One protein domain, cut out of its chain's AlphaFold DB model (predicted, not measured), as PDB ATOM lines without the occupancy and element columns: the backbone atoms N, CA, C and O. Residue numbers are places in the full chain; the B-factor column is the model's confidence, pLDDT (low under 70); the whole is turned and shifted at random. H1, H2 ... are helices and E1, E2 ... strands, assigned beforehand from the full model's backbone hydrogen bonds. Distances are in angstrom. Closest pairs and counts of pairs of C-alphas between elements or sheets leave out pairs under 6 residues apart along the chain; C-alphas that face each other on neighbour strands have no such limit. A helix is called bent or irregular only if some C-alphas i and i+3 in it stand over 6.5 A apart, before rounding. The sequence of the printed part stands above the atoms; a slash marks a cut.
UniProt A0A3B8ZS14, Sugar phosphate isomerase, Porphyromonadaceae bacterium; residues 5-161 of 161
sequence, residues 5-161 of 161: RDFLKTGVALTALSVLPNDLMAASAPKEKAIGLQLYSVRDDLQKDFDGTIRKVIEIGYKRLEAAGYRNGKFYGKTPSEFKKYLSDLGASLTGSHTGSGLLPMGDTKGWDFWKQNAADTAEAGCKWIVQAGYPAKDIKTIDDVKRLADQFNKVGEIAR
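AT A GLANCE: This is residues 5 to 161 of the 161 residues of the protein "Sugar phosphate isomerase" of Porphyromonadaceae bacterium (UniProt A0A3B8ZS14). A curled wall of four short parallel strands, E1 to E4, has helices H4, H5 and H6 ranged in an arc round its bulging side, while H3 follows straight on from E1 and H7 packs on H6. From this body, which spans 48 by 29 by 24 A, one thin arm, residues 5 to 31 with H1 and H2, sticks out and draws the whole out to a length of 88 A. The printed part has 157 residues, with seven named helices and four named strands in the order H1 H2 E1 H3 H4 E2 H5 E3 H6 E4 H7; the class is mixed, helices and strands, and the sheet's order is E1 E2 E3 E4. The whole is extended, with a radius of gyration of the C-alphas of 23.5 A and spans of 88 by 36 by 24 A.

HOW THE PARTS SIT: H1, residues 5 to 18, and H2, residues 22 to 26, are apart and belong to residues 5 to 31, which stand free. E1, residues 36 to 38, is an edge strand and the parallel neighbour of E2, residues 64 to 67, at 16 degrees; N 37 and O 64 are 2.9 A apart, within hydrogen-bond range. Between them come H3, residues 39 to 48, and H4, residues 50 to 60. These two touch, closest at the C-alphas of Leu 46 and Thr 53, 5.8 A apart, at a steep tilt of 47 degrees, opposite ways. H3 only grazes the sheet with residues 39 to 40, and H4 only grazes it with residues 54 to 58. E3, residues 93 to 99, is parallel to E2 at 25 degrees, with N 95 and O 65 within hydrogen-bond range at 2.8 A. H5, residues 80 to 89, only grazes the sheet with residues 83 to 88. E4, residues 129 to 132, is the other edge strand, parallel to E3 at 21 degrees, with N 97 and O 129 within hydrogen-bond range at 2.9 A. H6, residues 109 to 124, only grazes the sheet with residues 115 to 123. With residues 121 to 124 alone it touches H5, the closest C-alphas being those of Pro 80 and Asp 121, 5.7 A apart, at a shallow tilt of 26 degrees, the same way. H7, residues 143 to 159, touches H6 with residues 156 to 159 alone, the closest C-alphas being those of Lys 116 and Ile 159, 6.3 A apart, at a steep tilt of 41 degrees, the same way. H7 is only just not on the sheet, with 4 pairs of C-alphas within 10 A. Three strand-helix-strand units, parallel neighbour strands joined through helices, follow one another with right-handed crossovers: E1, H3 H4, E2; E2, H5, E3; and E3, H6, E4. Every O i to N i+4 pair is within hydrogen-bond range in H1, H2, H4, H5, H6 and H7, but 3 of 6 in H3, which is irregular: C-alphas 41 and 44 are 8.3 A apart.

IN THESE COORDINATES: H1 begins at C-alpha 5 (186.300, 152.698, 175.032) and measures 20.4 A from first to last C-alpha. H4 measures 15.6 A. E3, the longest strand, covers 17.5 A from C-alpha 93 at (147.334, 173.849, 144.523). H6 measures 22.4 A. H7, the longest helix, measures 24.6 A and ends at C-alpha 159 (147.515, 192.401, 131.652).

THE WHOLE: The C-alphas of Arg 5 and Thr 142, the two farthest apart, are 89.1 A from each other. Without the stretch that stands free, the body of 130 residues spans 48 by 29 by 24 A. The printed part has no cut. The link from E2 to H5, residues 68 to 79, is long; in it residues 70 to 71 pair antiparallel with residues 74 to 75. The mean pLDDT of the printed part is 90.4, and residues 9 to 30 are under 70.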
ATOM      1  N   ARG A   5     186.052 152.668 176.474       79.75
ATOM      2  CA  ARG A   5     186.300 152.698 175.032       79.75
ATOM      3  C   ARG A   5     185.051 152.341 174.229       79.75
ATOM      4  O   ARG A   5     184.808 152.967 173.205       79.75
ATOM      5  N   ASP A   6     184.257 151.389 174.706       78.25
ATOM      6  CA  ASP A   6     182.996 151.009 174.064       78.25
ATOM      7  C   ASP A   6     181.944 152.108 174.234       78.25
ATOM      8  O   ASP A   6     181.251 152.445 173.278       78.25
ATOM      9  N   PHE A   7     181.890 152.748 175.408       76.50
ATOM     10  CA  PHE A   7     181.009 153.892 175.656       76.50
ATOM     11  C   PHE A   7     181.348 155.088 174.755       76.50
ATOM     12  O   PHE A   7     180.462 155.641 174.113       76.50
ATOM     13  N   LEU A   8     182.633 155.445 174.638       76.25
ATOM     14  CA  LEU A   8     183.075 156.537 173.764       76.25
ATOM     15  C   LEU A   8     182.803 156.238 172.286       76.25
ATOM     16  O   LEU A   8     182.315 157.104 171.569       76.25
ATOM     17  N   LYS A   9     183.056 155.007 171.829       65.88
ATOM     18  CA  LYS A   9     182.756 154.606 170.445       65.88
ATOM     19  C   LYS A   9     181.259 154.654 170.141       65.88
ATOM     20  O   LYS A   9     180.871 155.149 169.087       65.88
ATOM     21  N   THR A  10     180.430 154.176 171.066       66.06
ATOM     22  CA  THR A  10     178.969 154.154 170.899       66.06
ATOM     23  C   THR A  10     178.383 155.568 170.958       66.06
ATOM     24  O   THR A  10     177.541 155.920 170.137       66.06
ATOM     25  N   GLY A  11     178.877 156.410 171.873       61.19
ATOM     26  CA  GLY A  11     178.456 157.806 172.003       61.19
ATOM     27  C   GLY A  11     178.823 158.670 170.793       61.19
ATOM     28  O   GLY A  11     177.996 159.460 170.350       61.19
ATOM     29  N   VAL A  12     180.019 158.483 170.217       62.38
ATOM     30  CA  VAL A  12     180.467 159.198 169.005       62.38
ATOM     31  C   VAL A  12     179.675 158.777 167.760       62.38
ATOM     32  O   VAL A  12     179.371 159.612 166.913       62.38
ATOM     33  N   ALA A  13     179.296 157.501 167.645       60.34
ATOM     34  CA  ALA A  13     178.479 157.028 166.525       60.34
ATOM     35  C   ALA A  13     177.051 157.610 166.552       60.34
ATOM     36  O   ALA A  13     176.517 157.988 165.511       60.34
ATOM     37  N   LEU A  14     176.446 157.726 167.741       60.22
ATOM     38  CA  LEU A  14     175.109 158.306 167.920       60.22
ATOM     39  C   LEU A  14     175.077 159.813 167.637       60.22
ATOM     40  O   LEU A  14     174.154 160.288 166.976       60.22
ATOM     41  N   THR A  15     176.088 160.568 168.077       60.28
ATOM     42  CA  THR A  15     176.177 161.999 167.752       60.28
ATOM     43  C   THR A  15     176.437 162.224 166.269       60.28
ATOM     44  O   THR A  15     175.784 163.085 165.689       60.28
ATOM     45  N   ALA A  16     177.276 161.415 165.614       59.88
ATOM     46  CA  ALA A  16     177.506 161.516 164.171       59.88
ATOM     47  C   ALA A  16     176.222 161.331 163.336       59.88
ATOM     48  O   ALA A  16     176.041 162.036 162.345       59.88
ATOM     49  N   LEU A  17     175.299 160.455 163.756       59.94
ATOM     50  CA  LEU A  17     173.991 160.312 163.100       59.94
ATOM     51  C   LEU A  17     173.081 161.535 163.301       59.94
ATOM     52  O   LEU A  17     172.334 161.882 162.392       59.94
ATOM     53  N   SER A  18     173.147 162.206 164.457       61.91
ATOM     54  CA  SER A  18     172.345 163.415 164.725       61.91
ATOM     55  C   SER A  18     172.795 164.660 163.952       61.91
ATOM     56  O   SER A  18     172.033 165.619 163.870       61.91
ATOM     57  N   VAL A  19     174.007 164.644 163.378       62.09
ATOM     58  CA  VAL A  19     174.532 165.726 162.522       62.09
ATOM     59  C   VAL A  19     174.481 165.377 161.035       62.09
ATOM     60  O   VAL A  19     175.052 166.104 160.222       62.09
ATOM     61  N   LEU A  20     173.817 164.275 160.657       59.75
ATOM     62  CA  LEU A  20     173.566 164.005 159.247       59.75
ATOM     63  C   LEU A  20     172.791 165.196 158.663       59.75
ATOM     64  O   LEU A  20     171.723 165.532 159.177       59.75
ATOM     65  N   PRO A  21     173.312 165.850 157.609       61.19
ATOM     66  CA  PRO A  21     172.583 166.898 156.921       61.19
ATOM     67  C   PRO A  21     171.205 166.373 156.517       61.19
ATOM     68  O   PRO A  21     171.112 165.285 155.939       61.19
ATOM     69  N   ASN A  22     170.147 167.151 156.763       59.25
ATOM     70  CA  ASN A  22     168.798 166.846 156.261       59.25
ATOM     71  C   ASN A  22     168.809 166.525 154.754       59.25
ATOM     72  O   ASN A  22     167.995 165.731 154.288       59.25
ATOM     73  N   ASP A  23     169.771 167.082 154.015       55.94
ATOM     74  CA  ASP A  23     170.002 166.832 152.594       55.94
ATOM     75  C   ASP A  23     170.340 165.367 152.270       55.94
ATOM     76  O   ASP A  23     169.927 164.871 151.225       55.94
ATOM     77  N   LEU A  24     171.030 164.635 153.156       57.53
ATOM     78  CA  LEU A  24     171.341 163.212 152.944       57.53
ATOM     79  C   LEU A  24     170.118 162.310 153.162       57.53
ATOM     80  O   LEU A  24     169.978 161.306 152.467       57.53
ATOM     81  N   MET A  25     169.202 162.674 154.069       55.94
ATOM     82  CA  MET A  25     167.901 161.996 154.173       55.94
ATOM     83  C   MET A  25     166.980 162.366 153.003       55.94
ATOM     84  O   MET A  25     166.337 161.485 152.430       55.94
ATOM     85  N   ALA A  26     166.964 163.636 152.588       56.22
ATOM     86  CA  ALA A  26     166.162 164.115 151.464       56.22
ATOM     87  C   ALA A  26     166.620 163.547 150.107       56.22
ATOM     88  O   ALA A  26     165.785 163.300 149.240       56.22
ATOM     89  N   ALA A  27     167.917 163.267 149.934       59.59
ATOM     90  CA  ALA A  27     168.471 162.649 148.726       59.59
ATOM     91  C   ALA A  27     167.973 161.211 148.478       59.59
ATOM     92  O   ALA A  27     168.070 160.716 147.357       59.59
ATOM     93  N   SER A  28     167.433 160.546 149.507       61.19
ATOM     94  CA  SER A  28     166.909 159.175 149.423       61.19
ATOM     95  C   SER A  28     165.393 159.097 149.200       61.19
ATOM     96  O   SER A  28     164.875 158.034 148.851       61.19
ATOM     97  N   ALA A  29     164.670 160.209 149.370       65.75
ATOM     98  CA  ALA A  29     163.235 160.246 149.130       65.75
ATOM     99  C   ALA A  29     162.960 160.294 147.615       65.75
ATOM    100  O   ALA A  29     163.538 161.130 146.913       65.75
ATOM    101  N   PRO A  30     162.075 159.435 147.075       68.88
ATOM    102  CA  PRO A  30     161.692 159.524 145.675       68.88
ATOM    103  C   PRO A  30     161.112 160.912 145.399       68.88
ATOM    104  O   PRO A  30     160.166 161.348 146.057       68.88
ATOM    105  N   LYS A  31     161.700 161.616 144.426       72.94
ATOM    106  CA  LYS A  31     161.256 162.951 144.028       72.94
ATOM    107  C   LYS A  31     159.780 162.892 143.651       72.94
ATOM    108  O   LYS A  31     159.394 162.144 142.750       72.94
ATOM    109  N   GLU A  32     158.966 163.683 144.339       74.94
ATOM    110  CA  GLU A  32     157.539 163.763 144.064       74.94
ATOM    111  C   GLU A  32     157.313 164.135 142.592       74.94
ATOM    112  O   GLU A  32     157.856 165.125 142.085       74.94
ATOM    113  N   LYS A  33     156.537 163.314 141.877       83.75
ATOM    114  CA  LYS A  33     156.230 163.575 140.472       83.75
ATOM    115  C   LYS A  33     155.324 164.802 140.390       83.75
ATOM    116  O   LYS A  33     154.252 164.838 140.984       83.75
ATOM    117  N   ALA A  34     155.730 165.796 139.608       86.56
ATOM    118  CA  ALA A  34     154.928 166.990 139.362       86.56
ATOM    119  C   ALA A  34     153.850 166.714 138.296       86.56
ATOM    120  O   ALA A  34     153.952 167.192 137.171       86.56
ATOM    121  N   ILE A  35     152.839 165.914 138.643       93.75
ATOM    122  CA  ILE A  35     151.730 165.571 137.741       93.75
ATOM    123  C   ILE A  35     150.551 166.512 138.005       93.75
ATOM    124  O   ILE A  35     150.122 166.671 139.149       93.75
ATOM    125  N   GLY A  36     150.051 167.142 136.940       95.25
ATOM    126  CA  GLY A  36     148.870 168.000 136.978       95.25
ATOM    127  C   GLY A  36     147.619 167.326 136.416       95.25
ATOM    128  O   GLY A  36     147.728 166.422 135.588       95.25
ATOM    129  N   LEU A  37     146.439 167.781 136.847       97.94
ATOM    130  CA  LEU A  37     145.150 167.374 136.286       97.94
ATOM    131  C   LEU A  37     144.316 168.592 135.882       97.94
ATOM    132  O   LEU A  37     143.976 169.429 136.717       97.94
ATOM    133  N   GLN A  38     143.911 168.635 134.612       98.00
ATOM    134  CA  GLN A  38     142.838 169.511 134.151       98.00
ATOM    135  C   GLN A  38     141.491 168.959 134.624       98.00
ATOM    136  O   GLN A  38     141.044 167.903 134.165       98.00
ATOM    137  N   LEU A  39     140.841 169.692 135.531       98.12
ATOM    138  CA  LEU A  39     139.595 169.319 136.205       98.12
ATOM    139  C   LEU A  39     138.420 169.090 135.248       98.12
ATOM    140  O   LEU A  39     137.508 168.331 135.570       98.12
ATOM    141  N   TYR A  40     138.459 169.655 134.040       97.44
ATOM    142  CA  TYR A  40     137.475 169.354 132.998       97.44
ATOM    143  C   TYR A  40     137.407 167.855 132.635       97.44
ATOM    144  O   TYR A  40     136.368 167.370 132.180       97.44
ATOM    145  N   SER A  41     138.488 167.105 132.881       98.19
ATOM    146  CA  SER A  41     138.556 165.651 132.671       98.19
ATOM    147  C   SER A  41     137.587 164.871 133.565       98.19
ATOM    148  O   SER A  41     137.147 163.796 133.177       98.19
ATOM    149  N   VAL A  42     137.226 165.424 134.729       97.88
ATOM    150  CA  VAL A  42     136.325 164.815 135.729       97.88
ATOM    151  C   VAL A  42     135.082 165.681 135.985       97.88
ATOM    152  O   VAL A  42     134.457 165.613 137.040       97.88
ATOM    153  N   ARG A  43     134.716 166.536 135.020       97.75
ATOM    154  CA  ARG A  43     133.637 167.532 135.155       97.75
ATOM    155  C   ARG A  43     132.279 166.938 135.541       97.75
ATOM    156  O   ARG A  43     131.559 167.558 136.315       97.75
ATOM    157  N   ASP A  44     131.952 165.753 135.031       97.94
ATOM    158  CA  ASP A  44     130.654 165.116 135.273       97.94
ATOM    159  C   ASP A  44     130.538 164.639 136.730       97.94
ATOM    160  O   ASP A  44     129.452 164.657 137.306       97.94
ATOM    161  N   ASP A  45     131.661 164.263 137.349       98.19
ATOM    162  CA  ASP A  45     131.724 163.904 138.767       98.19
ATOM    163  C   ASP A  45     131.790 165.153 139.652       98.19
ATOM    164  O   ASP A  45     131.073 165.228 140.650       98.19
ATOM    165  N   LEU A  46     132.532 166.190 139.235       97.31
ATOM    166  CA  LEU A  46     132.536 167.496 139.913       97.31
ATOM    167  C   LEU A  46     131.141 168.128 139.976       97.31
ATOM    168  O   LEU A  46     130.824 168.800 140.954       97.31
ATOM    169  N   GLN A  47     130.308 167.925 138.950       96.00
ATOM    170  CA  GLN A  47     128.928 168.409 138.934       96.00
ATOM    171  C   GLN A  47     128.040 167.678 139.955       96.00
ATOM    172  O   GLN A  47     127.109 168.280 140.487       96.00
ATOM    173  N   LYS A  48     128.305 166.393 140.219       97.88
ATOM    174  CA  LYS A  48     127.531 165.576 141.168       97.88
ATOM    175  C   LYS A  48     127.979 165.801 142.609       97.88
ATOM    176  O   LYS A  48     127.142 165.962 143.489       97.88
ATOM    177  N   ASP A  49     129.287 165.787 142.837       98.00
ATOM    178  CA  ASP A  49     129.910 165.928 144.149       98.00
ATOM    179  C   ASP A  49     131.289 166.570 143.993       98.00
ATOM    180  O   ASP A  49     132.300 165.904 143.750       98.00
ATOM    181  N   PHE A  50     131.324 167.895 144.123       97.00
ATOM    182  CA  PHE A  50     132.554 168.662 143.990       97.00
ATOM    183  C   PHE A  50     133.597 168.256 145.039       97.00
ATOM    184  O   PHE A  50     134.742 167.953 144.697       97.00
ATOM    185  N   ASP A  51     133.204 168.222 146.314       97.62
ATOM    186  CA  ASP A  51     134.140 168.016 147.416       97.62
ATOM    187  C   ASP A  51     134.669 166.582 147.466       97.62
ATOM    188  O   ASP A  51     135.868 166.376 147.675       97.62
ATOM    189  N   GLY A  52     133.810 165.584 147.252       98.50
ATOM    190  CA  GLY A  52     134.242 164.190 147.190       98.50
ATOM    191  C   GLY A  52     135.132 163.911 145.982       98.50
ATOM    192  O   GLY A  52     136.128 163.195 146.109       98.50
ATOM    193  N   THR A  53     134.841 164.517 144.827       98.44
ATOM    194  CA  THR A  53     135.656 164.344 143.615       98.44
ATOM    195  C   THR A  53     137.046 164.950 143.779       98.44
ATOM    196  O   THR A  53     138.035 164.279 143.480       98.44
ATOM    197  N   ILE A  54     137.162 166.178 144.304       98.31
ATOM    198  CA  ILE A  54     138.476 166.804 144.530       98.31
ATOM    199  C   ILE A  54     139.310 165.995 145.529       98.31
ATOM    200  O   ILE A  54     140.487 165.744 145.269       98.31
ATOM    201  N   ARG A  55     138.716 165.527 146.635       98.31
ATOM    202  CA  ARG A  55     139.438 164.685 147.606       98.31
ATOM    203  C   ARG A  55     139.969 163.405 146.966       98.31
ATOM    204  O   ARG A  55     141.143 163.103 147.144       98.31
ATOM    205  N   LYS A  56     139.153 162.709 146.165       98.44
ATOM    206  CA  LYS A  56     139.580 161.500 145.438       98.44
ATOM    207  C   LYS A  56     140.704 161.787 144.444       98.44
ATOM    208  O   LYS A  56     141.670 161.037 144.386       98.44
ATOM    209  N   VAL A  57     140.613 162.878 143.682       98.00
ATOM    210  CA  VAL A  57     141.673 163.307 142.748       98.00
ATOM    211  C   VAL A  57     143.012 163.487 143.473       98.00
ATOM    212  O   VAL A  57     144.051 163.035 142.986       98.00
ATOM    213  N   ILE A  58     142.984 164.113 144.648       96.81
ATOM    214  CA  ILE A  58     144.177 164.357 145.463       96.81
ATOM    215  C   ILE A  58     144.693 163.059 146.097       96.81
ATOM    216  O   ILE A  58     145.900 162.827 146.084       96.81
ATOM    217  N   GLU A  59     143.802 162.191 146.583       96.00
ATOM    218  CA  GLU A  59     144.131 160.865 147.129       96.00
ATOM    219  C   GLU A  59     144.818 159.965 146.088       96.00
ATOM    220  O   GLU A  59     145.785 159.277 146.406       96.00
ATOM    221  N   ILE A  60     144.391 160.040 144.821       95.75
ATOM    222  CA  ILE A  60     145.049 159.364 143.688       95.75
ATOM    223  C   ILE A  60     146.477 159.900 143.457       95.75
ATOM    224  O   ILE A  60     147.327 159.192 142.915       95.75
ATOM    225  N   GLY A  61     146.763 161.137 143.875       94.44
ATOM    226  CA  GLY A  61     148.097 161.742 143.833       94.44
ATOM    227  C   GLY A  61     148.209 163.009 142.981       94.44
ATOM    228  O   GLY A  61     149.306 163.556 142.852       94.44
ATOM    229  N   TYR A  62     147.113 163.515 142.406       96.81
ATOM    230  CA  TYR A  62     147.133 164.771 141.652       96.81
ATOM    231  C   TYR A  62     147.039 165.973 142.597       96.81
ATOM    232  O   TYR A  62     145.961 166.351 143.049       96.81
ATOM    233  N   LYS A  63     148.180 166.613 142.866       95.75
ATOM    234  CA  LYS A  63     148.267 167.781 143.770       95.75
ATOM    235  C   LYS A  63     148.347 169.130 143.053       95.75
ATOM    236  O   LYS A  63     148.388 170.183 143.689       95.75
ATOM    237  N   ARG A  64     148.404 169.116 141.722       96.94
ATOM    238  CA  ARG A  64     148.461 170.307 140.866       96.94
ATOM    239  C   ARG A  64     147.238 170.288 139.971       96.94
ATOM    240  O   ARG A  64     147.081 169.370 139.173       96.94
ATOM    241  N   LEU A  65     146.353 171.255 140.134       97.69
ATOM    242  CA  LEU A  65     145.081 171.273 139.424       97.69
ATOM    243  C   LEU A  65     145.056 172.420 138.423       97.69
ATOM    244  O   LEU A  65     145.614 173.490 138.664       97.69
ATOM    245  N   GLU A  66     144.383 172.200 137.306       98.06
ATOM    246  CA  GLU A  66     144.032 173.243 136.356       98.06
ATOM    247  C   GLU A  66     142.507 173.363 136.306       98.06
ATOM    248  O   GLU A  66     141.799 172.369 136.127       98.06
ATOM    249  N   ALA A  67     141.983 174.566 136.539       97.19
ATOM    250  CA  ALA A  67     140.543 174.810 136.542       97.19
ATOM    251  C   ALA A  67     140.004 175.021 135.120       97.19
ATOM    252  O   ALA A  67     140.728 175.481 134.250       97.19
ATOM    253  N   ALA A  68     138.711 174.768 134.907       93.88
ATOM    254  CA  ALA A  68     137.955 175.229 133.731       93.88
ATOM    255  C   ALA A  68     136.675 176.003 134.123       93.88
ATOM    256  O   ALA A  68     135.837 176.340 133.285       93.88
ATOM    257  N   GLY A  69     136.506 176.261 135.425       83.88
ATOM    258  CA  GLY A  69     135.267 176.738 136.042       83.88
ATOM    259  C   GLY A  69     135.275 178.198 136.494       83.88
ATOM    260  O   GLY A  69     134.460 178.543 137.347       83.88
ATOM    261  N   TYR A  70     136.180 179.046 135.987       95.19
ATOM    262  CA  TYR A  70     136.191 180.468 136.350       95.19
ATOM    263  C   TYR A  70     134.963 181.186 135.778       95.19
ATOM    264  O   TYR A  70     134.830 181.309 134.559       95.19
ATOM    265  N   ARG A  71     134.056 181.659 136.633       93.25
ATOM    266  CA  ARG A  71     132.842 182.393 136.242       93.25
ATOM    267  C   ARG A  71     132.514 183.441 137.299       93.25
ATOM    268  O   ARG A  71     132.473 183.116 138.479       93.25
ATOM    269  N   ASN A  72     132.239 184.674 136.870       92.94
ATOM    270  CA  ASN A  72     131.810 185.778 137.741       92.94
ATOM    271  C   ASN A  72     132.708 185.961 138.983       92.94
ATOM    272  O   ASN A  72     132.211 186.023 140.105       92.94
ATOM    273  N   GLY A  73     134.028 185.977 138.777       95.69
ATOM    274  CA  GLY A  73     135.010 186.155 139.850       95.69
ATOM    275  C   GLY A  73     135.168 184.966 140.799       95.69
ATOM    276  O   GLY A  73     135.646 185.120 141.918       95.69
ATOM    277  N   LYS A  74     134.710 183.774 140.400       97.38
ATOM    278  CA  LYS A  74     134.706 182.580 141.252       97.38
ATOM    279  C   LYS A  74     135.207 181.347 140.517       97.38
ATOM    280  O   LYS A  74     134.949 181.175 139.328       97.38
ATOM    281  N   PHE A  75     135.841 180.444 141.258       96.81
ATOM    282  CA  PHE A  75     136.217 179.102 140.828       96.81
ATOM    283  C   PHE A  75     135.291 178.092 141.502       96.81
ATOM    284  O   PHE A  75     135.329 177.926 142.719       96.81
ATOM    285  N   TYR A  76     134.430 177.438 140.717       95.31
ATOM    286  CA  TYR A  76     133.476 176.441 141.230       95.31
ATOM    287  C   TYR A  76     132.635 176.962 142.416       95.31
ATOM    288  O   TYR A  76     132.440 176.286 143.422       95.31
ATOM    289  N   GLY A  77     132.171 178.214 142.313       95.00
ATOM    290  CA  GLY A  77     131.341 178.873 143.329       95.00
ATOM    291  C   GLY A  77     132.100 179.482 144.514       95.00
ATOM    292  O   GLY A  77     131.488 180.212 145.294       95.00
ATOM    293  N   LYS A  78     133.414 179.258 144.620       97.38
ATOM    294  CA  LYS A  78     134.284 179.829 145.657       97.38
ATOM    295  C   LYS A  78     135.025 181.055 145.125       97.38
ATOM    296  O   LYS A  78     135.407 181.084 143.956       97.38
ATOM    297  N   THR A  79     135.230 182.065 145.964       98.38
ATOM    298  CA  THR A  79     136.138 183.184 145.656       98.38
ATOM    299  C   THR A  79     137.580 182.676 145.468       98.38
ATOM    300  O   THR A  79     137.894 181.558 145.891       98.38
ATOM    301  N   PRO A  80     138.481 183.457 144.845       98.31
ATOM    302  CA  PRO A  80     139.867 183.044 144.632       98.31
ATOM    303  C   PRO A  80     140.596 182.636 145.918       98.31
ATOM    304  O   PRO A  80     141.166 181.545 145.987       98.31
ATOM    305  N   SER A  81     140.506 183.468 146.959       98.38
ATOM    306  CA  SER A  81     141.039 183.195 148.298       98.38
ATOM    307  C   SER A  81     140.473 181.906 148.906       98.38
ATOM    308  O   SER A  81     141.235 181.036 149.344       98.38
ATOM    309  N   GLU A  82     139.148 181.725 148.875       98.50
ATOM    310  CA  GLU A  82     138.500 180.519 149.405       98.50
ATOM    311  C   GLU A  82     138.938 179.263 148.654       98.50
ATOM    312  O   GLU A  82     139.181 178.228 149.272       98.50
ATOM    313  N   PHE A  83     139.056 179.338 147.327       98.06
ATOM    314  CA  PHE A  83     139.456 178.193 146.520       98.06
ATOM    315  C   PHE A  83     140.924 177.826 146.740       98.06
ATOM    316  O   PHE A  83     141.244 176.649 146.912       98.06
ATOM    317  N   LYS A  84     141.810 178.825 146.822       98.44
ATOM    318  CA  LYS A  84     143.219 178.628 147.179       98.44
ATOM    319  C   LYS A  84     143.360 177.959 148.537       98.44
ATOM    320  O   LYS A  84     144.079 176.969 148.657       98.44
ATOM    321  N   LYS A  85     142.663 178.481 149.552       98.56
ATOM    322  CA  LYS A  85     142.673 177.906 150.897       98.56
ATOM    323  C   LYS A  85     142.152 176.471 150.886       98.56
ATOM    324  O   LYS A  85     142.811 175.592 151.426       98.56
ATOM    325  N   TYR A  86     141.023 176.231 150.226       98.31
ATOM    326  CA  TYR A  86     140.426 174.905 150.112       98.31
ATOM    327  C   TYR A  86     141.393 173.869 149.524       98.31
ATOM    328  O   TYR A  86     141.558 172.796 150.096       98.31
ATOM    329  N   LEU A  87     142.072 174.191 148.418       97.94
ATOM    330  CA  LEU A  87     143.060 173.283 147.830       97.94
ATOM    331  C   LEU A  87     144.274 173.093 148.743       97.94
ATOM    332  O   LEU A  87     144.724 171.962 148.922       97.94
ATOM    333  N   SER A  88     144.768 174.173 149.354       98.06
ATOM    334  CA  SER A  88     145.911 174.121 150.266       98.06
ATOM    335  C   SER A  88     145.637 173.247 151.490       98.06
ATOM    336  O   SER A  88     146.514 172.483 151.888       98.06
ATOM    337  N   ASP A  89     144.435 173.319 152.067       98.31
ATOM    338  CA  ASP A  89     144.026 172.492 153.211       98.31
ATOM    339  C   ASP A  89     144.002 170.993 152.852       98.31
ATOM    340  O   ASP A  89     144.182 170.139 153.717       98.31
ATOM    341  N   LEU A  90     143.814 170.665 151.569       97.62
ATOM    342  CA  LEU A  90     143.874 169.301 151.040       97.62
ATOM    343  C   LEU A  90     145.279 168.897 150.560       97.62
ATOM    344  O   LEU A  90     145.460 167.784 150.075       97.62
ATOM    345  N   GLY A  91     146.282 169.772 150.675       96.19
ATOM    346  CA  GLY A  91     147.641 169.508 150.193       96.19
ATOM    347  C   GLY A  91     147.796 169.607 148.671       96.19
ATOM    348  O   GLY A  91     148.710 169.006 148.106       96.19
ATOM    349  N   ALA A  92     146.915 170.355 148.003       97.00
ATOM    350  CA  ALA A  92     146.956 170.626 146.571       97.00
ATOM    351  C   ALA A  92     147.043 172.131 146.269       97.00
ATOM    352  O   ALA A  92     146.959 172.989 147.145       97.00
ATOM    353  N   SER A  93     147.230 172.467 144.995       97.06
ATOM    354  CA  SER A  93     147.334 173.849 144.523       97.06
ATOM    355  C   SER A  93     146.744 174.004 143.129       97.06
ATOM    356  O   SER A  93     146.752 173.067 142.326       97.06
ATOM    357  N   LEU A  94     146.255 175.207 142.835       97.19
ATOM    358  CA  LEU A  94     145.866 175.597 141.489       97.19
ATOM    359  C   LEU A  94     147.112 176.058 140.724       97.19
ATOM    360  O   LEU A  94     147.805 176.969 141.161       97.19
ATOM    361  N   THR A  95     147.409 175.433 139.589       95.94
ATOM    362  CA  THR A  95     148.564 175.788 138.750       95.94
ATOM    363  C   THR A  95     148.174 176.513 137.474       95.94
ATOM    364  O   THR A  95     148.951 177.344 137.004       95.94
ATOM    365  N   GLY A  96     146.998 176.205 136.928       95.94
ATOM    366  CA  GLY A  96     146.482 176.806 135.703       95.94
ATOM    367  C   GLY A  96     144.976 177.070 135.766       95.94
ATOM    368  O   GLY A  96     144.252 176.494 136.584       95.94
ATOM    369  N   SER A  97     144.497 177.911 134.859       96.69
ATOM    370  CA  SER A  97     143.077 178.174 134.656       96.69
ATOM    371  C   SER A  97     142.768 178.276 133.165       96.69
ATOM    372  O   SER A  97     143.243 179.179 132.476       96.69
ATOM    373  N   HIS A  98     141.945 177.355 132.674       96.81
ATOM    374  CA  HIS A  98     141.273 177.457 131.391       96.81
ATOM    375  C   HIS A  98     140.129 178.465 131.494       96.81
ATOM    376  O   HIS A  98     139.138 178.275 132.207       96.81
ATOM    377  N   THR A  99     140.266 179.531 130.723       93.25
ATOM    378  CA  THR A  99     139.281 180.596 130.564       93.25
ATOM    379  C   THR A  99     139.222 180.996 129.090       93.25
ATOM    380  O   THR A  99     139.769 180.307 128.228       93.25
ATOM    381  N   GLY A 100     138.527 182.074 128.762       90.19
ATOM    382  CA  GLY A 100     138.577 182.640 127.423       90.19
ATOM    383  C   GLY A 100     137.431 183.586 127.133       90.19
ATOM    384  O   GLY A 100     136.385 183.552 127.783       90.19
ATOM    385  N   SER A 101     137.633 184.393 126.101       92.88
ATOM    386  CA  SER A 101     136.600 185.215 125.485       92.88
ATOM    387  C   SER A 101     136.499 184.903 123.991       92.88
ATOM    388  O   SER A 101     137.342 184.207 123.417       92.88
ATOM    389  N   GLY A 102     135.474 185.459 123.346       95.06
ATOM    390  CA  GLY A 102     135.476 185.613 121.892       95.06
ATOM    391  C   GLY A 102     136.536 186.614 121.419       95.06
ATOM    392  O   GLY A 102     137.315 187.150 122.224       95.06
ATOM    393  N   LEU A 103     136.528 186.905 120.116       96.94
ATOM    394  CA  LEU A 103     137.200 188.102 119.605       96.94
ATOM    395  C   LEU A 103     136.444 189.333 120.117       96.94
ATOM    396  O   LEU A 103     135.257 189.496 119.837       96.94
ATOM    397  N   LEU A 104     137.124 190.198 120.867       96.69
ATOM    398  CA  LEU A 104     136.500 191.378 121.445       96.69
ATOM    399  C   LEU A 104     136.130 192.384 120.339       96.69
ATOM    400  O   LEU A 104     136.967 192.719 119.483       96.69
ATOM    401  N   PRO A 105     134.890 192.903 120.344       94.94
ATOM    402  CA  PRO A 105     134.523 194.053 119.533       94.94
ATOM    403  C   PRO A 105     135.429 195.258 119.814       94.94
ATOM    404  O   PRO A 105     135.989 195.418 120.902       94.94
ATOM    405  N   MET A 106     135.565 196.142 118.826       90.94
ATOM    406  CA  MET A 106     136.280 197.401 119.032       90.94
ATOM    407  C   MET A 106     135.580 198.232 120.111       90.94
ATOM    408  O   MET A 106     134.375 198.454 120.039       90.94
ATOM    409  N   GLY A 107     136.343 198.670 121.116       92.62
ATOM    410  CA  GLY A 107     135.817 199.434 122.250       92.62
ATOM    411  C   GLY A 107     135.093 198.612 123.324       92.62
ATOM    412  O   GLY A 107     134.454 199.211 124.183       92.62
ATOM    413  N   ASP A 108     135.177 197.274 123.316       95.38
ATOM    414  CA  ASP A 108     134.509 196.430 124.317       95.38
ATOM    415  C   ASP A 108     135.143 196.539 125.713       95.38
ATOM    416  O   ASP A 108     136.051 195.790 126.081       95.38
ATOM    417  N   THR A 109     134.640 197.474 126.514       95.81
ATOM    418  CA  THR A 109     135.090 197.688 127.894       95.81
ATOM    419  C   THR A 109     134.837 196.475 128.783       95.81
ATOM    420  O   THR A 109     135.714 196.105 129.559       95.81
ATOM    421  N   LYS A 110     133.694 195.796 128.626       95.56
ATOM    422  CA  LYS A 110     133.325 194.639 129.454       95.56
ATOM    423  C   LYS A 110     134.253 193.456 129.211       95.56
ATOM    424  O   LYS A 110     134.655 192.794 130.164       95.56
ATOM    425  N   GLY A 111     134.607 193.201 127.952       95.81
ATOM    426  CA  GLY A 111     135.581 192.176 127.591       95.81
ATOM    427  C   GLY A 111     136.958 192.435 128.201       95.81
ATOM    428  O   GLY A 111     137.584 191.518 128.735       95.81
ATOM    429  N   TRP A 112     137.418 193.689 128.192       96.94
ATOM    430  CA  TRP A 112     138.685 194.057 128.827       96.94
ATOM    431  C   TRP A 112     138.632 193.988 130.353       96.94
ATOM    432  O   TRP A 112     139.590 193.525 130.968       96.94
ATOM    433  N   ASP A 113     137.528 194.399 130.970       96.75
ATOM    434  CA  ASP A 113     137.357 194.304 132.420       96.75
ATOM    435  C   ASP A 113     137.284 192.846 132.884       96.75
ATOM    436  O   ASP A 113     137.862 192.506 133.915       96.75
ATOM    437  N   PHE A 114     136.694 191.954 132.080       96.12
ATOM    438  CA  PHE A 114     136.777 190.512 132.306       96.12
ATOM    439  C   PHE A 114     138.229 190.023 132.359       96.12
ATOM    440  O   PHE A 114     138.581 189.308 133.293       96.12
ATOM    441  N   TRP A 115     139.079 190.401 131.399       96.88
ATOM    442  CA  TRP A 115     140.478 189.957 131.386       96.88
ATOM    443  C   TRP A 115     141.285 190.508 132.564       96.88
ATOM    444  O   TRP A 115     142.051 189.757 133.165       96.88
ATOM    445  N   LYS A 116     141.075 191.776 132.941       97.31
ATOM    446  CA  LYS A 116     141.707 192.374 134.132       97.31
ATOM    447  C   LYS A 116     141.288 191.655 135.412       97.31
ATOM    448  O   LYS A 116     142.142 191.286 136.212       97.31
ATOM    449  N   GLN A 117     139.985 191.427 135.588       97.44
ATOM    450  CA  GLN A 117     139.459 190.729 136.759       97.44
ATOM    451  C   GLN A 117     139.952 189.279 136.800       97.44
ATOM    452  O   GLN A 117     140.415 188.819 137.836       97.44
ATOM    453  N   ASN A 118     139.920 188.572 135.668       96.75
ATOM    454  CA  ASN A 118     140.402 187.197 135.569       96.75
ATOM    455  C   ASN A 118     141.888 187.085 135.935       96.75
ATOM    456  O   ASN A 118     142.261 186.167 136.664       96.75
ATOM    457  N   ALA A 119     142.717 188.024 135.467       96.75
ATOM    458  CA  ALA A 119     144.133 188.080 135.811       96.75
ATOM    459  C   ALA A 119     144.352 188.260 137.319       96.75
ATOM    460  O   ALA A 119     145.060 187.458 137.932       96.75
ATOM    461  N   ALA A 120     143.683 189.246 137.923       97.38
ATOM    462  CA  ALA A 120     143.762 189.504 139.358       97.38
ATOM    463  C   ALA A 120     143.282 188.303 140.192       97.38
ATOM    464  O   ALA A 120     143.995 187.840 141.082       97.38
ATOM    465  N   ASP A 121     142.121 187.741 139.855       97.81
ATOM    466  CA  ASP A 121     141.537 186.600 140.562       97.81
ATOM    467  C   ASP A 121     142.394 185.342 140.428       97.81
ATOM    468  O   ASP A 121     142.560 184.582 141.381       97.81
ATOM    469  N   THR A 122     142.951 185.086 139.245       96.19
ATOM    470  CA  THR A 122     143.816 183.921 139.040       96.19
ATOM    471  C   THR A 122     145.100 184.054 139.862       96.19
ATOM    472  O   THR A 122     145.520 183.081 140.498       96.19
ATOM    473  N   ALA A 123     145.681 185.256 139.928       96.12
ATOM    474  CA  ALA A 123     146.827 185.534 140.787       96.12
ATOM    475  C   ALA A 123     146.479 185.359 142.278       96.12
ATOM    476  O   ALA A 123     147.221 184.700 143.015       96.12
ATOM    477  N   GLU A 124     145.324 185.864 142.724       98.12
ATOM    478  CA  GLU A 124     144.851 185.705 144.104       98.12
ATOM    479  C   GLU A 124     144.644 184.226 144.470       98.12
ATOM    480  O   GLU A 124     145.069 183.786 145.544       98.12
ATOM    481  N   ALA A 125     144.103 183.427 143.542       97.38
ATOM    482  CA  ALA A 125     143.953 181.979 143.686       97.38
ATOM    483  C   ALA A 125     145.301 181.223 143.764       97.38
ATOM    484  O   ALA A 125     145.323 180.013 143.998       97.38
ATOM    485  N   GLY A 126     146.435 181.917 143.609       95.00
ATOM    486  CA  GLY A 126     147.781 181.340 143.643       95.00
ATOM    487  C   GLY A 126     148.160 180.605 142.359       95.00
ATOM    488  O   GLY A 126     149.105 179.819 142.360       95.00
ATOM    489  N   CYS A 127     147.420 180.845 141.280       94.69
ATOM    490  CA  CYS A 127     147.599 180.184 140.006       94.69
ATOM    491  C   CYS A 127     148.562 180.970 139.115       94.69
ATOM    492  O   CYS A 127     148.474 182.188 138.994       94.69
ATOM    493  N   LYS A 128     149.495 180.253 138.484       93.00
ATOM    494  CA  LYS A 128     150.564 180.856 137.680       93.00
ATOM    495  C   LYS A 128     150.154 181.102 136.228       93.00
ATOM    496  O   LYS A 128     150.729 181.970 135.579       93.00
ATOM    497  N   TRP A 129     149.211 180.320 135.709       94.94
ATOM    498  CA  TRP A 129     148.900 180.303 134.283       94.94
ATOM    499  C   TRP A 129     147.423 180.577 134.015       94.94
ATOM    500  O   TRP A 129     146.544 179.962 134.615       94.94
ATOM    501  N   ILE A 130     147.162 181.454 133.051       94.88
ATOM    502  CA  ILE A 130     145.847 181.654 132.440       94.88
ATOM    503  C   ILE A 130     145.962 181.197 130.995       94.88
ATOM    504  O   ILE A 130     146.876 181.610 130.283       94.88
ATOM    505  N   VAL A 131     145.043 180.340 130.562       96.12
ATOM    506  CA  VAL A 131     145.057 179.757 129.221       96.12
ATOM    507  C   VAL A 131     143.709 180.004 128.564       96.12
ATOM    508  O   VAL A 131     142.670 179.596 129.088       96.12
ATOM    509  N   GLN A 132     143.719 180.644 127.392       94.69
ATOM    510  CA  GLN A 132     142.543 180.664 126.534       94.69
ATOM    511  C   GLN A 132     142.373 179.291 125.874       94.69
ATOM    512  O   GLN A 132     143.081 178.952 124.930       94.69
ATOM    513  N   ALA A 133     141.415 178.505 126.362       91.50
ATOM    514  CA  ALA A 133     141.248 177.104 125.965       91.50
ATOM    515  C   ALA A 133     140.437 176.899 124.672       91.50
ATOM    516  O   ALA A 133     140.265 175.769 124.217       91.50
ATOM    517  N   GLY A 134     139.900 177.979 124.098       89.88
ATOM    518  CA  GLY A 134     139.031 177.930 122.929       89.88
ATOM    519  C   GLY A 134     139.471 178.896 121.839       89.88
ATOM    520  O   GLY A 134     139.622 180.097 122.077       89.88
ATOM    521  N   TYR A 135     139.607 178.372 120.621       93.31
ATOM    522  CA  TYR A 135     139.708 179.195 119.424       93.31
ATOM    523  C   TYR A 135     138.312 179.737 119.059       93.31
ATOM    524  O   TYR A 135     137.395 178.937 118.843       93.31
ATOM    525  N   PRO A 136     138.106 181.066 118.983       94.25
ATOM    526  CA  PRO A 136     136.786 181.657 118.770       94.25
ATOM    527  C   PRO A 136     136.364 181.615 117.290       94.25
ATOM    528  O   PRO A 136     136.079 182.639 116.680       94.25
ATOM    529  N   ALA A 137     136.286 180.418 116.696       94.06
ATOM    530  CA  ALA A 137     136.036 180.208 115.260       94.06
ATOM    531  C   ALA A 137     134.773 180.909 114.724       94.06
ATOM    532  O   ALA A 137     134.687 181.283 113.554       94.06
ATOM    533  N   LYS A 138     133.763 181.091 115.579       95.00
ATOM    534  CA  LYS A 138     132.536 181.802 115.212       95.00
ATOM    535  C   LYS A 138     132.767 183.293 114.939       95.00
ATOM    536  O   LYS A 138     132.064 183.829 114.089       95.00
ATOM    537  N   ASP A 139     133.754 183.908 115.589       95.31
ATOM    538  CA  ASP A 139     134.047 185.341 115.493       95.31
ATOM    539  C   ASP A 139     135.119 185.636 114.432       95.31
ATOM    540  O   ASP A 139     135.212 186.757 113.942       95.31
ATOM    541  N   ILE A 140     135.914 184.632 114.049       96.44
ATOM    542  CA  ILE A 140     136.963 184.768 113.033       96.44
ATOM    543  C   ILE A 140     136.398 184.436 111.651       96.44
ATOM    544  O   ILE A 140     136.002 183.297 111.395       96.44
ATOM    545  N   LYS A 141     136.359 185.426 110.750       96.75
ATOM    546  CA  LYS A 141     135.899 185.256 109.357       96.75
ATOM    547  C   LYS A 141     136.946 185.652 108.328       96.75
ATOM    548  O   LYS A 141     136.884 185.195 107.190       96.75
ATOM    549  N   THR A 142     137.903 186.480 108.726       97.69
ATOM    550  CA  THR A 142     138.912 187.053 107.838       97.69
ATOM    551  C   THR A 142     140.312 186.942 108.435       97.69
ATOM    552  O   THR A 142     140.491 186.687 109.626       97.69
ATOM    553  N   ILE A 143     141.330 187.179 107.606       97.62
ATOM    554  CA  ILE A 143     142.715 187.275 108.080       97.62
ATOM    555  C   ILE A 143     142.921 188.457 109.038       97.62
ATOM    556  O   ILE A 143     143.751 188.379 109.940       97.62
ATOM    557  N   ASP A 144     142.153 189.535 108.887       97.69
ATOM    558  CA  ASP A 144     142.247 190.685 109.783       97.69
ATOM    559  C   ASP A 144     141.652 190.379 111.163       97.69
ATOM    560  O   ASP A 144     142.185 190.841 112.170       97.69
ATOM    561  N   ASP A 145     140.640 189.509 111.249       97.50
ATOM    562  CA  ASP A 145     140.152 188.994 112.537       97.50
ATOM    563  C   ASP A 145     141.218 188.149 113.250       97.50
ATOM    564  O   ASP A 145     141.367 188.245 114.468       97.50
ATOM    565  N   VAL A 146     142.007 187.363 112.502       97.38
ATOM    566  CA  VAL A 146     143.143 186.607 113.061       97.38
ATOM    567  C   VAL A 146     144.196 187.555 113.634       97.38
ATOM    568  O   VAL A 146     144.651 187.345 114.758       97.38
ATOM    569  N   LYS A 147     144.559 188.616 112.901       97.88
ATOM    570  CA  LYS A 147     145.508 189.633 113.386       97.88
ATOM    571  C   LYS A 147     144.985 190.320 114.647       97.88
ATOM    572  O   LYS A 147     145.706 190.408 115.634       97.88
ATOM    573  N   ARG A 148     143.707 190.710 114.659       97.62
ATOM    574  CA  ARG A 148     143.067 191.308 115.840       97.62
ATOM    575  C   ARG A 148     143.041 190.358 117.036       97.62
ATOM    576  O   ARG A 148     143.228 190.812 118.162       97.62
ATOM    577  N   LEU A 149     142.823 189.060 116.817       97.56
ATOM    578  CA  LEU A 149     142.883 188.062 117.885       97.56
ATOM    579  C   LEU A 149     144.305 187.938 118.452       97.56
ATOM    580  O   LEU A 149     144.466 187.864 119.668       97.56
ATOM    581  N   ALA A 150     145.331 187.965 117.598       97.62
ATOM    582  CA  ALA A 150     146.724 187.972 118.040       97.62
ATOM    583  C   ALA A 150     147.053 189.231 118.863       97.62
ATOM    584  O   ALA A 150     147.620 189.119 119.950       97.62
ATOM    585  N   ASP A 151     146.622 190.413 118.412       97.94
ATOM    586  CA  ASP A 151     146.781 191.666 119.162       97.94
ATOM    587  C   ASP A 151     146.051 191.627 120.509       97.94
ATOM    588  O   ASP A 151     146.560 192.115 121.520       97.94
ATOM    589  N   GLN A 152     144.859 191.027 120.541       97.69
ATOM    590  CA  GLN A 152     144.128 190.802 121.781       97.69
ATOM    591  C   GLN A 152     144.918 189.899 122.730       97.69
ATOM    592  O   GLN A 152     145.053 190.247 123.900       97.69
ATOM    593  N   PHE A 153     145.475 188.782 122.255       97.06
ATOM    594  CA  PHE A 153     146.299 187.900 123.086       97.06
ATOM    595  C   PHE A 153     147.565 188.581 123.605       97.06
ATOM    596  O   PHE A 153     147.895 188.392 124.773       97.06
ATOM    597  N   ASN A 154     148.220 189.423 122.802       98.00
ATOM    598  CA  ASN A 154     149.358 190.221 123.265       98.00
ATOM    599  C   ASN A 154     148.958 191.134 124.434       98.00
ATOM    600  O   ASN A 154     149.596 191.104 125.483       98.00
ATOM    601  N   LYS A 155     147.847 191.868 124.301       97.12
ATOM    602  CA  LYS A 155     147.328 192.745 125.366       97.12
ATOM    603  C   LYS A 155     146.890 191.976 126.611       97.12
ATOM    604  O   LYS A 155     147.141 192.418 127.725       97.12
ATOM    605  N   VAL A 156     146.248 190.818 126.449       96.56
ATOM    606  CA  VAL A 156     145.909 189.941 127.583       96.56
ATOM    607  C   VAL A 156     147.180 189.459 128.287       96.56
ATOM    608  O   VAL A 156     147.228 189.450 129.513       96.56
ATOM    609  N   GLY A 157     148.228 189.121 127.531       96.12
ATOM    610  CA  GLY A 157     149.538 188.772 128.077       96.12
ATOM    611  C   GLY A 157     150.202 189.916 128.848       96.12
ATOM    612  O   GLY A 157     150.849 189.661 129.859       96.12
ATOM    613  N   GLU A 158     150.021 191.168 128.421       97.25
ATOM    614  CA  GLU A 158     150.472 192.353 129.167       97.25
ATOM    615  C   GLU A 158     149.685 192.559 130.466       97.25
ATOM    616  O   GLU A 158     150.280 192.885 131.488       97.25
ATOM    617  N   ILE A 159     148.367 192.331 130.453       96.00
ATOM    618  CA  ILE A 159     147.515 192.401 131.652       96.00
ATOM    619  C   ILE A 159     147.913 191.333 132.683       96.00
ATOM    620  O   ILE A 159     147.820 191.577 133.882       96.00
ATOM    621  N   ALA A 160     148.328 190.151 132.224       93.88
ATOM    622  CA  ALA A 160     148.654 189.007 133.076       93.88
ATOM    623  C   ALA A 160     150.105 188.984 133.602       93.88
ATOM    624  O   ALA A 160     150.483 188.010 134.255       93.88
ATOM    625  N   ARG A 161     150.927 189.988 133.268       86.25
ATOM    626  CA  ARG A 161     152.346 190.058 133.652       86.25
ATOM    627  C   ARG A 161     152.591 190.475 135.097       86.25
ATOM    628  O   ARG A 161     151.763 191.216 135.664       86.25
TER     629      ARG A 161